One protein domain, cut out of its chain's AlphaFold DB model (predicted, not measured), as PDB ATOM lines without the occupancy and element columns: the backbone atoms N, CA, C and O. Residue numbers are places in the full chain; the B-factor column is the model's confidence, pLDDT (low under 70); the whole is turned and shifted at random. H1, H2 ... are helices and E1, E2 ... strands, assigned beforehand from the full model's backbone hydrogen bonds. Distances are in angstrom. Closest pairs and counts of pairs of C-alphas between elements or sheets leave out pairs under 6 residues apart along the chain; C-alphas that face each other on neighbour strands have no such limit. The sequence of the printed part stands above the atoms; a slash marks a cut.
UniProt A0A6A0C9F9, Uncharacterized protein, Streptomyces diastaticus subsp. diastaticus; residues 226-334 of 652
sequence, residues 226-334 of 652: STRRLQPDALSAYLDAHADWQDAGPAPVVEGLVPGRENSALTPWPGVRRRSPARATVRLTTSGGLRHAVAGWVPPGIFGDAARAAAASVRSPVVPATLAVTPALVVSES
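What this domain is: This is residues 226 to 334 of the 652 residues of an uncharacterized protein of Streptomyces diastaticus subsp. diastaticus (UniProt A0A6A0C9F9). A strongly twisted sheet of five strands stands between two helices as three layers, H1 over one face at the E1 end, H2 over the other at the E5 and E4 end. The printed part has 109 residues, with two named helices and five named strands in the order H1 E1 E2 E3 H2 E4 E5; the sheet runs E1 - E2 - E3 - E5 - E4, all antiparallel. The class is mixed, helices and strands, with 54 residues, under half, in named elements. The whole is compact, with a radius of gyration of the C-alphas of 13.0 A, and rounded, spanning 36 by 30 by 28 A.

How they stand to each other: H1, residues 232 to 242, touches E1, residues 253 to 257, closest at the C-alphas of Ser 236 and Val 254, 5.9 A. E1, E2, residues 279 to 286, and E3, residues 289 to 297, form a meander, each strand the antiparallel neighbour of the one before, with N 255 and O 283 2.9 A apart and N 282 and O 293 2.8 A apart. H2, residues 302 to 313, touches E4, residues 322 to 325, closest at the C-alphas of Ala 311 and Thr 322, 5.8 A. E3, H2 and E4 make a split strand-helix-strand unit, two strands running the same way with a helix between, its crossover right-handed; E5, residues 329 to 333, is between E3 and E4, with N 294 and O 332 2.8 A apart and N 331 and O 324 2.9 A apart. H1 has every O i to N i+4 pair within hydrogen-bond range, H2 6 of 8. H1 and H2 are apart.

Where its parts are: H1 begins at C-alpha 232 (111.111, -12.823, 71.954) and measures 15.5 A; E3 measures 25.1 A, H2 17.2 A. E5 ends at C-alpha 333 (125.793, -20.126, 79.652).

The domain as a whole: The C-alphas farthest apart, Ala 248 and Arg 274, are 36.1 A apart. The printed part has no cut; the link E1 to E2 is long. Residues 248 to 249 and 271 have pLDDT under 70.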
ATOM      1  N   SER A 226     116.078 -19.041  60.924       94.25
ATOM      2  CA  SER A 226     117.036 -18.973  62.033       94.25
ATOM      3  C   SER A 226     117.009 -17.627  62.763       94.25
ATOM      4  O   SER A 226     117.321 -17.563  63.945       94.25
ATOM      5  N   THR A 227     116.677 -16.544  62.053       94.81
ATOM      6  CA  THR A 227     116.619 -15.185  62.604       94.81
ATOM      7  C   THR A 227     115.277 -14.943  63.285       94.81
ATOM      8  O   THR A 227     115.243 -14.436  64.403       94.81
ATOM      9  N   ARG A 228     114.172 -15.335  62.638       95.81
ATOM     10  CA  ARG A 228     112.808 -15.156  63.161       95.81
ATOM     11  C   ARG A 228     112.544 -15.980  64.420       95.81
ATOM     12  O   ARG A 228     111.877 -15.491  65.322       95.81
ATOM     13  N   ARG A 229     113.128 -17.179  64.525       95.19
ATOM     14  CA  ARG A 229     113.032 -18.034  65.724       95.19
ATOM     15  C   ARG A 229     113.604 -17.378  66.987       95.19
ATOM     16  O   ARG A 229     113.268 -17.790  68.082       95.19
ATOM     17  N   LEU A 230     114.470 -16.377  66.838       94.19
ATOM     18  CA  LEU A 230     115.101 -15.679  67.960       94.19
ATOM     19  C   LEU A 230     114.338 -14.424  68.412       94.19
ATOM     20  O   LEU A 230     114.801 -13.736  69.316       94.19
ATOM     21  N   GLN A 231     113.205 -14.100  67.783       91.88
ATOM     22  CA  GLN A 231     112.324 -13.039  68.279       91.88
ATOM     23  C   GLN A 231     111.725 -13.445  69.635       91.88
ATOM     24  O   GLN A 231     111.502 -14.638  69.822       91.88
ATOM     25  N   PRO A 232     111.450 -12.506  70.562       87.31
ATOM     26  CA  PRO A 232     111.111 -12.823  71.954       87.31
ATOM     27  C   PRO A 232     110.039 -13.915  72.111       87.31
ATOM     28  O   PRO A 232     110.322 -14.974  72.669       87.31
ATOM     29  N   ASP A 233     108.855 -13.698  71.534       89.88
ATOM     30  CA  ASP A 233     107.715 -14.616  71.674       89.88
ATOM     31  C   ASP A 233     107.964 -15.948  70.959       89.88
ATOM     32  O   ASP A 233     107.656 -17.021  71.478       89.88
ATOM     33  N   ALA A 234     108.579 -15.892  69.773       93.94
ATOM     34  CA  ALA A 234     108.908 -17.078  68.990       93.94
ATOM     35  C   ALA A 234     109.969 -17.944  69.682       93.94
ATOM     36  O   ALA A 234     109.897 -19.169  69.611       93.94
ATOM     37  N   LEU A 235     110.942 -17.319  70.348       94.75
ATOM     38  CA  LEU A 235     112.000 -18.007  71.072       94.75
ATOM     39  C   LEU A 235     111.452 -18.684  72.321       94.75
ATOM     40  O   LEU A 235     111.763 -19.853  72.531       94.75
ATOM     41  N   SER A 236     110.632 -17.982  73.113       92.94
ATOM     42  CA  SER A 236     109.991 -18.578  74.292       92.94
ATOM     43  C   SER A 236     109.147 -19.781  73.886       92.94
ATOM     44  O   SER A 236     109.444 -20.891  74.309       92.94
ATOM     45  N   ALA A 237     108.201 -19.595  72.957       93.81
ATOM     46  CA  ALA A 237     107.326 -20.672  72.500       93.81
ATOM     47  C   ALA A 237     108.107 -21.866  71.926       93.81
ATOM     48  O   ALA A 237     107.738 -23.022  72.125       93.81
ATOM     49  N   TYR A 238     109.209 -21.602  71.218       95.38
ATOM     50  CA  TYR A 238     110.056 -22.655  70.671       95.38
ATOM     51  C   TYR A 238     110.832 -23.418  71.755       95.38
ATOM     52  O   TYR A 238     110.949 -24.640  71.666       95.38
ATOM     53  N   LEU A 239     111.374 -22.725  72.761       93.69
ATOM     54  CA  LEU A 239     112.053 -23.374  73.884       93.69
ATOM     55  C   LEU A 239     111.058 -24.168  74.737       93.69
ATOM     56  O   LEU A 239     111.340 -25.319  75.047       93.69
ATOM     57  N   ASP A 240     109.872 -23.626  75.008       91.69
ATOM     58  CA  ASP A 240     108.815 -24.325  75.747       91.69
ATOM     59  C   ASP A 240     108.387 -25.626  75.043       91.69
ATOM     60  O   ASP A 240     108.152 -26.646  75.688       91.69
ATOM     61  N   ALA A 241     108.333 -25.618  73.707       93.50
ATOM     62  CA  ALA A 241     107.918 -26.774  72.916       93.50
ATOM     63  C   ALA A 241     109.012 -27.840  72.710       93.50
ATOM     64  O   ALA A 241     108.689 -28.994  72.417       93.50
ATOM     65  N   HIS A 242     110.296 -27.471  72.775       93.94
ATOM     66  CA  HIS A 242     111.378 -28.326  72.265       93.94
ATOM     67  C   HIS A 242     112.625 -28.431  73.143       93.94
ATOM     68  O   HIS A 242     113.535 -29.181  72.778       93.94
ATOM     69  N   ALA A 243     112.738 -27.658  74.222       91.19
ATOM     70  CA  ALA A 243     113.945 -27.657  75.034       91.19
ATOM     71  C   ALA A 243     114.045 -28.910  75.904       91.19
ATOM     72  O   ALA A 243     113.221 -29.144  76.784       91.19
ATOM     73  N   ASP A 244     115.117 -29.668  75.692       91.44
ATOM     74  CA  ASP A 244     115.596 -30.652  76.653       91.44
ATOM     75  C   ASP A 244     116.570 -29.951  77.612       91.44
ATOM     76  O   ASP A 244     117.747 -29.744  77.284       91.44
ATOM     77  N   TRP A 245     116.041 -29.473  78.743       90.31
ATOM     78  CA  TRP A 245     116.807 -28.760  79.766       90.31
ATOM     79  C   TRP A 245     117.698 -29.726  80.549       90.31
ATOM     80  O   TRP A 245     117.243 -30.732  81.089       90.31
ATOM     81  N   GLN A 246     118.986 -29.398  80.624       84.62
ATOM     82  CA  GLN A 246     119.977 -30.158  81.374       84.62
ATOM     83  C   GLN A 246     119.981 -29.711  82.846       84.62
ATOM     84  O   GLN A 246     119.833 -28.525  83.137       84.62
ATOM     85  N   ASP A 247     120.203 -30.676  83.744       72.12
ATOM     86  CA  ASP A 247     120.195 -30.575  85.214       72.12
ATOM     87  C   ASP A 247     118.793 -30.468  85.870       72.12
ATOM     88  O   ASP A 247     117.958 -29.646  85.509       72.12
ATOM     89  N   ALA A 248     118.544 -31.344  86.859       51.03
ATOM     90  CA  ALA A 248     117.236 -31.834  87.342       51.03
ATOM     91  C   ALA A 248     116.357 -30.852  88.155       51.03
ATOM     92  O   ALA A 248     115.579 -31.267  89.018       51.03
ATOM     93  N   GLY A 249     116.485 -29.549  87.917       69.81
ATOM     94  CA  GLY A 249     115.559 -28.555  88.456       69.81
ATOM     95  C   GLY A 249     114.252 -28.472  87.656       69.81
ATOM     96  O   GLY A 249     114.127 -29.085  86.595       69.81
ATOM     97  N   PRO A 250     113.268 -27.685  88.129       77.88
ATOM     98  CA  PRO A 250     112.170 -27.254  87.271       77.88
ATOM     99  C   PRO A 250     112.722 -26.536  86.031       77.88
ATOM    100  O   PRO A 250     113.721 -25.815  86.120       77.88
ATOM    101  N   ALA A 251     112.061 -26.740  84.888       81.75
ATOM    102  CA  ALA A 251     112.445 -26.118  83.628       81.75
ATOM    103  C   ALA A 251     112.527 -24.585  83.788       81.75
ATOM    104  O   ALA A 251     111.592 -23.981  84.324       81.75
ATOM    105  N   PRO A 252     113.628 -23.947  83.355       87.75
ATOM    106  CA  PRO A 252     113.749 -22.501  83.361       87.75
ATOM    107  C   PRO A 252     112.650 -21.811  82.554       87.75
ATOM    108  O   PRO A 252     112.291 -22.266  81.470       87.75
ATOM    109  N   VAL A 253     112.189 -20.661  83.046       88.94
ATOM    110  CA  VAL A 253     111.249 -19.789  82.327       88.94
ATOM    111  C   VAL A 253     112.023 -18.691  81.603       88.94
ATOM    112  O   VAL A 253     112.915 -18.067  82.183       88.94
ATOM    113  N   VAL A 254     111.685 -18.436  80.340       90.75
ATOM    114  CA  VAL A 254     112.268 -17.342  79.551       90.75
ATOM    115  C   VAL A 254     111.567 -16.029  79.913       90.75
ATOM    116  O   VAL A 254     110.434 -15.795  79.514       90.75
ATOM    117  N   GLU A 255     112.244 -15.135  80.640       90.25
ATOM    118  CA  GLU A 255     111.688 -13.814  81.004       90.25
ATOM    119  C   GLU A 255     111.824 -12.766  79.888       90.25
ATOM    120  O   GLU A 255     111.295 -11.655  79.974       90.25
ATOM    121  N   GLY A 256     112.601 -13.080  78.854       90.06
ATOM    122  CA  GLY A 256     112.798 -12.233  77.684       90.06
ATOM    123  C   GLY A 256     114.257 -12.127  77.257       90.06
ATOM    124  O   GLY A 256     115.142 -12.828  77.756       90.06
ATOM    125  N   LEU A 257     114.509 -11.229  76.309       92.38
ATOM    126  CA  LEU A 257     115.837 -10.992  75.743       92.38
ATOM    127  C   LEU A 257     116.634  -9.975  76.572       92.38
ATOM    128  O   LEU A 257     116.066  -9.125  77.257       92.38
ATOM    129  N   VAL A 258     117.962 -10.058  76.501       92.06
ATOM    130  CA  VAL A 258     118.860  -9.035  77.053       92.06
ATOM    131  C   VAL A 258     118.974  -7.871  76.057       92.06
ATOM    132  O   VAL A 258     119.337  -8.124  74.902       92.06
ATOM    133  N   PRO A 259     118.727  -6.614  76.482       89.44
ATOM    134  CA  PRO A 259     118.827  -5.443  75.614       89.44
ATOM    135  C   PRO A 259     120.180  -5.313  74.897       89.44
ATOM    136  O   PRO A 259     121.235  -5.526  75.497       89.44
ATOM    137  N   GLY A 260     120.159  -4.981  73.605       87.38
ATOM    138  CA  GLY A 260     121.336  -4.891  72.729       87.38
ATOM    139  C   GLY A 260     121.949  -6.244  72.333       87.38
ATOM    140  O   GLY A 260     122.916  -6.295  71.567       87.38
ATOM    141  N   ARG A 261     121.413  -7.355  72.855       90.50
ATOM    142  CA  ARG A 261     121.824  -8.731  72.543       90.50
ATOM    143  C   ARG A 261     120.630  -9.617  72.193       90.50
ATOM    144  O   ARG A 261     120.649 -10.821  72.440       90.50
ATOM    145  N   GLU A 262     119.615  -9.034  71.580       92.88
ATOM    146  CA  GLU A 262     118.373  -9.696  71.195       92.88
ATOM    147  C   GLU A 262     118.602 -10.641  70.019       92.88
ATOM    148  O   GLU A 262     118.180 -11.791  70.049       92.88
ATOM    149  N   ASN A 263     119.306 -10.176  68.982       92.38
ATOM    150  CA  ASN A 263     119.524 -10.967  67.778       92.38
ATOM    151  C   ASN A 263     120.808 -10.560  67.048       92.38
ATOM    152  O   ASN A 263     120.859  -9.534  66.371       92.38
ATOM    153  N   SER A 264     121.838 -11.401  67.128       90.06
ATOM    154  CA  SER A 264     123.155 -11.128  66.546       90.06
ATOM    155  C   SER A 264     123.165 -11.047  65.016       90.06
ATOM    156  O   SER A 264     124.168 -10.625  64.444       90.06
ATOM    157  N   ALA A 265     122.110 -11.525  64.343       88.50
ATOM    158  CA  ALA A 265     121.988 -11.444  62.889       88.50
ATOM    159  C   ALA A 265     121.400 -10.107  62.416       88.50
ATOM    160  O   ALA A 265     121.683  -9.708  61.290       88.50
ATOM    161  N   LEU A 266     120.612  -9.435  63.261       88.31
ATOM    162  CA  LEU A 266     120.034  -8.117  62.978       88.31
ATOM    163  C   LEU A 266     120.922  -6.999  63.527       88.31
ATOM    164  O   LEU A 266     121.203  -6.025  62.835       88.31
ATOM    165  N   THR A 267     121.431  -7.197  64.741       86.62
ATOM    166  CA  THR A 267     122.320  -6.266  65.433       86.62
ATOM    167  C   THR A 267     123.633  -6.988  65.723       86.62
ATOM    168  O   THR A 267     123.681  -7.831  66.622       86.62
ATOM    169  N   PRO A 268     124.707  -6.724  64.954       81.00
ATOM    170  CA  PRO A 268     125.975  -7.426  65.116       81.00
ATOM    171  C   PRO A 268     126.537  -7.286  66.531       81.00
ATOM    172  O   PRO A 268     126.660  -6.185  67.058       81.00
ATOM    173  N   TRP A 269     126.930  -8.408  67.134       81.44
ATOM    174  CA  TRP A 269     127.610  -8.389  68.428       81.44
ATOM    175  C   TRP A 269     129.120  -8.224  68.250       81.44
ATOM    176  O   TRP A 269     129.685  -8.778  67.296       81.44
ATOM    177  N   PRO A 270     129.809  -7.577  69.205       71.56
ATOM    178  CA  PRO A 270     131.264  -7.603  69.262       71.56
ATOM    179  C   PRO A 270     131.804  -9.039  69.162       71.56
ATOM    180  O   PRO A 270     131.330  -9.955  69.834       71.56
ATOM    181  N   GLY A 271     132.774  -9.257  68.271       65.88
ATOM    182  CA  GLY A 271     133.412 -10.564  68.061       65.88
ATOM    183  C   GLY A 271     132.613 -11.581  67.229       65.88
ATOM    184  O   GLY A 271     133.209 -12.517  66.689       65.88
ATOM    185  N   VAL A 272     131.302 -11.399  67.027       72.75
ATOM    186  CA  VAL A 272     130.503 -12.279  66.159       72.75
ATOM    187  C   VAL A 272     130.700 -11.871  64.699       72.75
ATOM    188  O   VAL A 272     130.630 -10.698  64.338       72.75
ATOM    189  N   ARG A 273     130.994 -12.839  63.822       71.62
ATOM    190  CA  ARG A 273     131.165 -12.539  62.394       71.62
ATOM    191  C   ARG A 273     129.794 -12.238  61.790       71.62
ATOM    192  O   ARG A 273     128.849 -12.975  62.039       71.62
ATOM    193  N   ARG A 274     129.716 -11.250  60.895       72.00
ATOM    194  CA  ARG A 274     128.486 -10.920  60.147       72.00
ATOM    195  C   ARG A 274     127.817 -12.144  59.504       72.00
ATOM    196  O   ARG A 274     126.600 -12.246  59.463       72.00
ATOM    197  N   ARG A 275     128.635 -13.080  59.013       77.50
ATOM    198  CA  ARG A 275     128.202 -14.302  58.316       77.50
ATOM    199  C   ARG A 275     128.070 -15.531  59.227       77.50
ATOM    200  O   ARG A 275     128.073 -16.657  58.739       77.50
ATOM    201  N   SER A 276     128.044 -15.334  60.544       78.44
ATOM    202  CA  SER A 276     127.788 -16.396  61.519       78.44
ATOM    203  C   SER A 276     126.284 -16.678  61.656       78.44
ATOM    204  O   SER A 276     125.461 -15.823  61.303       78.44
ATOM    205  N   PRO A 277     125.908 -17.852  62.196       82.25
ATOM    206  CA  PRO A 277     124.529 -18.095  62.583       82.25
ATOM    207  C   PRO A 277     124.031 -17.065  63.594       82.25
ATOM    208  O   PRO A 277     124.818 -16.508  64.367       82.25
ATOM    209  N   ALA A 278     122.717 -16.859  63.596       88.44
ATOM    210  CA  ALA A 278     122.048 -15.964  64.523       88.44
ATOM    211  C   ALA A 278     122.134 -16.488  65.972       88.44
ATOM    212  O   ALA A 278     122.166 -17.700  66.213       88.44
ATOM    213  N   ARG A 279     122.200 -15.559  66.929       92.44
ATOM    214  CA  ARG A 279     122.243 -15.821  68.374       92.44
ATOM    215  C   ARG A 279     121.403 -14.798  69.125       92.44
ATOM    216  O   ARG A 279     121.347 -13.647  68.704       92.44
ATOM    217  N   ALA A 280     120.834 -15.201  70.250       94.06
ATOM    218  CA  ALA A 280     120.122 -14.326  71.178       94.06
ATOM    219  C   ALA A 280     120.646 -14.544  72.595       94.06
ATOM    220  O   ALA A 280     120.998 -15.668  72.949       94.06
ATOM    221  N   THR A 281     120.720 -13.486  73.398       94.50
ATOM    222  CA  THR A 281     120.953 -13.617  74.840       94.50
ATOM    223  C   THR A 281     119.613 -13.508  75.551       94.50
ATOM    224  O   THR A 281     118.889 -12.533  75.359       94.50
ATOM    225  N   VAL A 282     119.284 -14.513  76.354       94.62
ATOM    226  CA  VAL A 282     118.025 -14.639  77.091       94.62
ATOM    227  C   VAL A 282     118.263 -14.521  78.589       94.62
ATOM    228  O   VAL A 282     119.310 -14.931  79.101       94.62
ATOM    229  N   ARG A 283     117.268 -13.980  79.288       94.56
ATOM    230  CA  ARG A 283     117.149 -14.042  80.743       94.56
ATOM    231  C   ARG A 283     116.297 -15.254  81.100       94.56
ATOM    232  O   ARG A 283     115.173 -15.378  80.621       94.56
ATOM    233  N   LEU A 284     116.865 -16.155  81.892       92.81
ATOM    234  CA  LEU A 284     116.228 -17.386  82.338       92.81
ATOM    235  C   LEU A 284     116.016 -17.327  83.845       92.81
ATOM    236  O   LEU A 284     116.982 -17.143  84.589       92.81
ATOM    237  N   THR A 285     114.789 -17.556  84.292       91.50
ATOM    238  CA  THR A 285     114.495 -17.750  85.711       91.50
ATOM    239  C   THR A 285     114.602 -19.225  86.038       91.50
ATOM    240  O   THR A 285     113.876 -20.056  85.498       91.50
ATOM    241  N   THR A 286     115.571 -19.546  86.892       87.56
ATOM    242  CA  THR A 286     115.898 -20.906  87.333       87.56
ATOM    243  C   THR A 286     115.632 -21.050  88.831       87.56
ATOM    244  O   THR A 286     115.440 -20.054  89.528       87.56
ATOM    245  N   SER A 287     115.700 -22.271  89.367       84.69
ATOM    246  CA  SER A 287     115.634 -22.499  90.821       84.69
ATOM    247  C   SER A 287     116.736 -21.770  91.605       84.69
ATOM    248  O   SER A 287     116.541 -21.444  92.771       84.69
ATOM    249  N   GLY A 288     117.874 -21.478  90.965       83.00
ATOM    250  CA  GLY A 288     118.974 -20.687  91.526       83.00
ATOM    251  C   GLY A 288     118.860 -19.177  91.284       83.00
ATOM    252  O   GLY A 288     119.841 -18.465  91.479       83.00
ATOM    253  N   GLY A 289     117.703 -18.690  90.825       88.12
ATOM    254  CA  GLY A 289     117.468 -17.290  90.477       88.12
ATOM    255  C   GLY A 289     117.664 -16.984  88.991       88.12
ATOM    256  O   GLY A 289     117.684 -17.880  88.138       88.12
ATOM    257  N   LEU A 290     117.779 -15.690  88.687       90.38
ATOM    258  CA  LEU A 290     117.920 -15.172  87.329       90.38
ATOM    259  C   LEU A 290     119.316 -15.475  86.765       90.38
ATOM    260  O   LEU A 290     120.333 -15.177  87.392       90.38
ATOM    261  N   ARG A 291     119.376 -16.034  85.554       90.25
ATOM    262  CA  ARG A 291     120.622 -16.348  84.836       90.25
ATOM    263  C   ARG A 291     120.565 -15.814  83.409       90.25
ATOM    264  O   ARG A 291     119.501 -15.736  82.803       90.25
ATOM    265  N   HIS A 292     121.722 -15.478  82.845       93.19
ATOM    266  CA  HIS A 292     121.841 -15.117  81.431       93.19
ATOM    267  C   HIS A 292     122.355 -16.303  80.619       93.19
ATOM    268  O   HIS A 292     123.361 -16.926  80.971       93.19
ATOM    269  N   ALA A 293     121.704 -16.577  79.495       93.56
ATOM    270  CA  ALA A 293     122.090 -17.642  78.582       93.56
ATOM    271  C   ALA A 293     122.120 -17.149  77.138       93.56
ATOM    272  O   ALA A 293     121.502 -16.147  76.796       93.56
ATOM    273  N   VAL A 294     122.845 -17.853  76.280       94.00
ATOM    274  CA  VAL A 294     122.900 -17.605  74.842       94.00
ATOM    275  C   VAL A 294     122.201 -18.751  74.129       94.00
ATOM    276  O   VAL A 294     122.663 -19.887  74.191       94.00
ATOM    277  N   ALA A 295     121.122 -18.443  73.417       94.69
ATOM    278  CA  ALA A 295     120.510 -19.337  72.447       94.69
ATOM    279  C   ALA A 295     121.235 -19.172  71.104       94.69
ATOM    280  O   ALA A 295     121.178 -18.112  70.474       94.69
ATOM    281  N   GLY A 296     121.968 -20.201  70.686       93.19
ATOM    282  CA  GLY A 296     122.701 -20.233  69.423       93.19
ATOM    283  C   GLY A 296     122.083 -21.216  68.441       93.19
ATOM    284  O   GLY A 296     121.759 -22.342  68.810       93.19
ATOM    285  N   TRP A 297     121.950 -20.807  67.181       93.38
ATOM    286  CA  TRP A 297     121.451 -21.690  66.130       93.38
ATOM    287  C   TRP A 297     122.383 -22.874  65.846       93.38
ATOM    288  O   TRP A 297     123.605 -22.709  65.756       93.38
ATOM    289  N   VAL A 298     121.772 -24.040  65.627       92.12
ATOM    290  CA  VAL A 298     122.381 -25.242  65.042       92.12
ATOM    291  C   VAL A 298     121.467 -25.784  63.930       92.12
ATOM    292  O   VAL A 298     120.251 -25.603  64.011       92.12
ATOM    293  N   PRO A 299     121.995 -26.452  62.888       91.50
ATOM    294  CA  PRO A 299     121.156 -26.985  61.812       91.50
ATOM    295  C   PRO A 299     120.123 -28.002  62.334       91.50
ATOM    296  O   PRO A 299     120.518 -28.930  63.036       91.50
ATOM    297  N   PRO A 300     118.827 -27.906  61.984       92.38
ATOM    298  CA  PRO A 300     117.804 -28.798  62.537       92.38
ATOM    299  C   PRO A 300     117.952 -30.275  62.135       92.38
ATOM    300  O   PRO A 300     117.650 -31.154  62.936       92.38
ATOM    301  N   GLY A 301     118.455 -30.559  60.931       92.00
ATOM    302  CA  GLY A 301     118.557 -31.918  60.390       92.00
ATOM    303  C   GLY A 301     119.857 -32.656  60.739       92.00
ATOM    304  O   GLY A 301     120.494 -32.382  61.763       92.00
ATOM    305  N   ILE A 302     120.282 -33.585  59.874       90.62
ATOM    306  CA  ILE A 302     121.467 -34.444  60.085       90.62
ATOM    307  C   ILE A 302     122.759 -33.631  60.249       90.62
ATOM    308  O   ILE A 302     123.686 -34.052  60.938       90.62
ATOM    309  N   PHE A 303     122.826 -32.430  59.668       89.12
ATOM    310  CA  PHE A 303     124.017 -31.579  59.728       89.12
ATOM    311  C   PHE A 303     124.269 -30.961  61.109       89.12
ATOM    312  O   PHE A 303     125.394 -30.546  61.390       89.12
ATOM    313  N   GLY A 304     123.258 -30.923  61.983       89.19
ATOM    314  CA  GLY A 304     123.400 -30.441  63.358       89.19
ATOM    315  C   GLY A 304     123.702 -31.525  64.385       89.19
ATOM    316  O   GLY A 304     123.983 -31.186  65.533       89.19
ATOM    317  N   ASP A 305     123.693 -32.809  64.002       89.31
ATOM    318  CA  ASP A 305     123.848 -33.925  64.948       89.31
ATOM    319  C   ASP A 305     125.162 -33.841  65.729       89.31
ATOM    320  O   ASP A 305     125.173 -34.028  66.941       89.31
ATOM    321  N   ALA A 306     126.257 -33.464  65.068       86.75
ATOM    322  CA  ALA A 306     127.544 -33.286  65.735       86.75
ATOM    323  C   ALA A 306     127.542 -32.127  66.745       86.75
ATOM    324  O   ALA A 306     128.119 -32.255  67.821       86.75
ATOM    325  N   ALA A 307     126.879 -31.010  66.425       88.50
ATOM    326  CA  ALA A 307     126.778 -29.873  67.337       88.50
ATOM    327  C   ALA A 307     125.936 -30.230  68.569       88.50
ATOM    328  O   ALA A 307     126.338 -29.943  69.694       88.50
ATOM    329  N   ARG A 308     124.806 -30.920  68.373       91.00
ATOM    330  CA  ARG A 308     123.966 -31.407  69.476       91.00
ATOM    331  C   ARG A 308     124.679 -32.466  70.319       91.00
ATOM    332  O   ARG A 308     124.620 -32.395  71.541       91.00
ATOM    333  N   ALA A 309     125.413 -33.389  69.696       89.56
ATOM    334  CA  ALA A 309     126.219 -34.380  70.409       89.56
ATOM    335  C   ALA A 309     127.316 -33.718  71.258       89.56
ATOM    336  O   ALA A 309     127.505 -34.099  72.414       89.56
ATOM    337  N   ALA A 310     127.993 -32.695  70.721       90.50
ATOM    338  CA  ALA A 310     128.966 -31.900  71.464       90.50
ATOM    339  C   ALA A 310     128.322 -31.172  72.654       90.50
ATOM    340  O   ALA A 310     128.825 -31.279  73.768       90.50
ATOM    341  N   ALA A 311     127.180 -30.509  72.448       91.31
ATOM    342  CA  ALA A 311     126.440 -29.828  73.512       91.31
ATOM    343  C   ALA A 311     125.991 -30.782  74.636       91.31
ATOM    344  O   ALA A 311     126.066 -30.457  75.823       91.31
ATOM    345  N   ALA A 312     125.543 -31.984  74.273       90.50
ATOM    346  CA  ALA A 312     125.086 -32.987  75.228       90.50
ATOM    347  C   ALA A 312     126.237 -33.669  75.983       90.50
ATOM    348  O   ALA A 312     126.096 -33.971  77.166       90.50
ATOM    349  N   SER A 313     127.371 -33.912  75.317       90.25
ATOM    350  CA  SER A 313     128.412 -34.804  75.847       90.25
ATOM    351  C   SER A 313     129.621 -34.074  76.418       90.25
ATOM    352  O   SER A 313     130.251 -34.601  77.328       90.25
ATOM    353  N   VAL A 314     129.973 -32.889  75.903       91.31
ATOM    354  CA  VAL A 314     131.189 -32.181  76.324       91.31
ATOM    355  C   VAL A 314     130.957 -31.482  77.660       91.31
ATOM    356  O   VAL A 314     130.077 -30.635  77.815       91.31
ATOM    357  N   ARG A 315     131.799 -31.828  78.629       91.56
ATOM    358  CA  ARG A 315     131.893 -31.254  79.966       91.56
ATOM    359  C   ARG A 315     133.316 -30.743  80.161       91.56
ATOM    360  O   ARG A 315     134.275 -31.516  80.153       91.56
ATOM    361  N   SER A 316     133.456 -29.426  80.274       92.88
ATOM    362  CA  SER A 316     134.732 -28.761  80.544       92.88
ATOM    363  C   SER A 316     134.489 -27.349  81.087       92.88
ATOM    364  O   SER A 316     133.581 -26.678  80.597       92.88
ATOM    365  N   PRO A 317     135.312 -26.862  82.036       91.94
ATOM    366  CA  PRO A 317     135.246 -25.480  82.516       91.94
ATOM    367  C   PRO A 317     135.687 -24.447  81.465       91.94
ATOM    368  O   PRO A 317     135.506 -23.251  81.672       91.94
ATOM    369  N   VAL A 318     136.267 -24.885  80.345       93.25
ATOM    370  CA  VAL A 318     136.741 -24.010  79.265       93.25
ATOM    371  C   VAL A 318     135.595 -23.564  78.351       93.25
ATOM    372  O   VAL A 318     135.603 -22.449  77.831       93.25
ATOM    373  N   VAL A 319     134.596 -24.418  78.127       92.25
ATOM    374  CA  VAL A 319     133.426 -24.099  77.292       92.25
ATOM    375  C   VAL A 319     132.262 -23.650  78.179       92.25
ATOM    376  O   VAL A 319     132.204 -24.041  79.344       92.25
ATOM    377  N   PRO A 320     131.335 -22.812  77.682       91.00
ATOM    378  CA  PRO A 320     130.129 -22.503  78.444       91.00
ATOM    379  C   PRO A 320     129.319 -23.774  78.696       91.00
ATOM    380  O   PRO A 320     129.204 -24.623  77.811       91.00
ATOM    381  N   ALA A 321     128.733 -23.878  79.888       91.44
ATOM    382  CA  ALA A 321     127.853 -24.993  80.212       91.44
ATOM    383  C   ALA A 321     126.642 -25.009  79.266       91.44
ATOM    384  O   ALA A 321     126.041 -23.965  79.007       91.44
ATOM    385  N   THR A 322     126.283 -26.186  78.753       93.25
ATOM    386  CA  THR A 322     125.034 -26.358  78.000       93.25
ATOM    387  C   THR A 322     123.877 -26.425  78.987       93.25
ATOM    388  O   THR A 322     123.922 -27.204  79.930       93.25
ATOM    389  N   LEU A 323     122.858 -25.598  78.765       92.75
ATOM    390  CA  LEU A 323     121.655 -25.514  79.592       92.75
ATOM    391  C   LEU A 323     120.479 -26.240  78.945       92.75
ATOM    392  O   LEU A 323     119.704 -26.871  79.646       92.75
ATOM    393  N   ALA A 324     120.346 -26.172  77.620       93.62
ATOM    394  CA  ALA A 324     119.352 -26.950  76.890       93.62
ATOM    395  C   ALA A 324     119.814 -27.283  75.477       93.62
ATOM    396  O   ALA A 324     120.552 -26.517  74.847       93.62
ATOM    397  N   VAL A 325     119.322 -28.405  74.963       94.44
ATOM    398  CA  VAL A 325     119.498 -28.813  73.567       94.44
ATOM    399  C   VAL A 325     118.122 -28.928  72.923       94.44
ATOM    400  O   VAL A 325     117.207 -29.508  73.493       94.44
ATOM    401  N   THR A 326     117.969 -28.367  71.727       94.25
ATOM    402  CA  THR A 326     116.750 -28.484  70.922       94.25
ATOM    403  C   THR A 326     117.115 -28.921  69.496       94.25
ATOM    404  O   THR A 326     118.303 -28.978  69.156       94.25
ATOM    405  N   PRO A 327     116.135 -29.208  68.613       93.44
ATOM    406  CA  PRO A 327     116.425 -29.502  67.214       93.44
ATOM    407  C   PRO A 327     117.240 -28.400  66.519       93.44
ATOM    408  O   PRO A 327     118.247 -28.708  65.893       93.44
ATOM    409  N   ALA A 328     116.865 -27.123  66.652       94.38
ATOM    410  CA  ALA A 328     117.461 -26.014  65.893       94.38
ATOM    411  C   ALA A 328     118.273 -25.017  66.738       94.38
ATOM    412  O   ALA A 328     118.860 -24.083  66.186       94.38
ATOM    413  N   LEU A 329     118.296 -25.160  68.066       94.81
ATOM    414  CA  LEU A 329     119.027 -24.281  68.977       94.81
ATOM    415  C   LEU A 329     119.794 -25.097  70.021       94.81
ATOM    416  O   LEU A 329     119.368 -26.167  70.449       94.81
ATOM    417  N   VAL A 330     120.904 -24.537  70.487       94.50
ATOM    418  CA  VAL A 330     121.515 -24.919  71.760       94.50
ATOM    419  C   VAL A 330     121.564 -23.689  72.651       94.50
ATOM    420  O   VAL A 330     121.999 -22.619  72.218       94.50
ATOM    421  N   VAL A 331     121.109 -23.848  73.890       94.38
ATOM    422  CA  VAL A 331     121.151 -22.813  74.921       94.38
ATOM    423  C   VAL A 331     122.338 -23.102  75.828       94.38
ATOM    424  O   VAL A 331     122.417 -24.175  76.421       94.38
ATOM    425  N   SER A 332     123.266 -22.158  75.939       93.50
ATOM    426  CA  SER A 332     124.450 -22.278  76.795       93.50
ATOM    427  C   SER A 332     124.576 -21.097  77.747       93.50
ATOM    428  O   SER A 332     124.013 -20.035  77.502       93.50
ATOM    429  N   GLU A 333     125.378 -21.237  78.795       91.88
ATOM    430  CA  GLU A 333     125.793 -20.126  79.652       91.88
ATOM    431  C   GLU A 333     126.295 -18.933  78.814       91.88
ATOM    432  O   GLU A 333     127.043 -19.095  77.840       91.88
ATOM    433  N   SER A 334     125.873 -17.718  79.181       90.44
ATOM    434  CA  SER A 334     126.388 -16.498  78.564       90.44
ATOM    435  C   SER A 334     127.760 -16.155  79.130       90.44
ATOM    436  O   SER A 334     127.889 -15.874  80.316       90.44
TER     437      SER A 334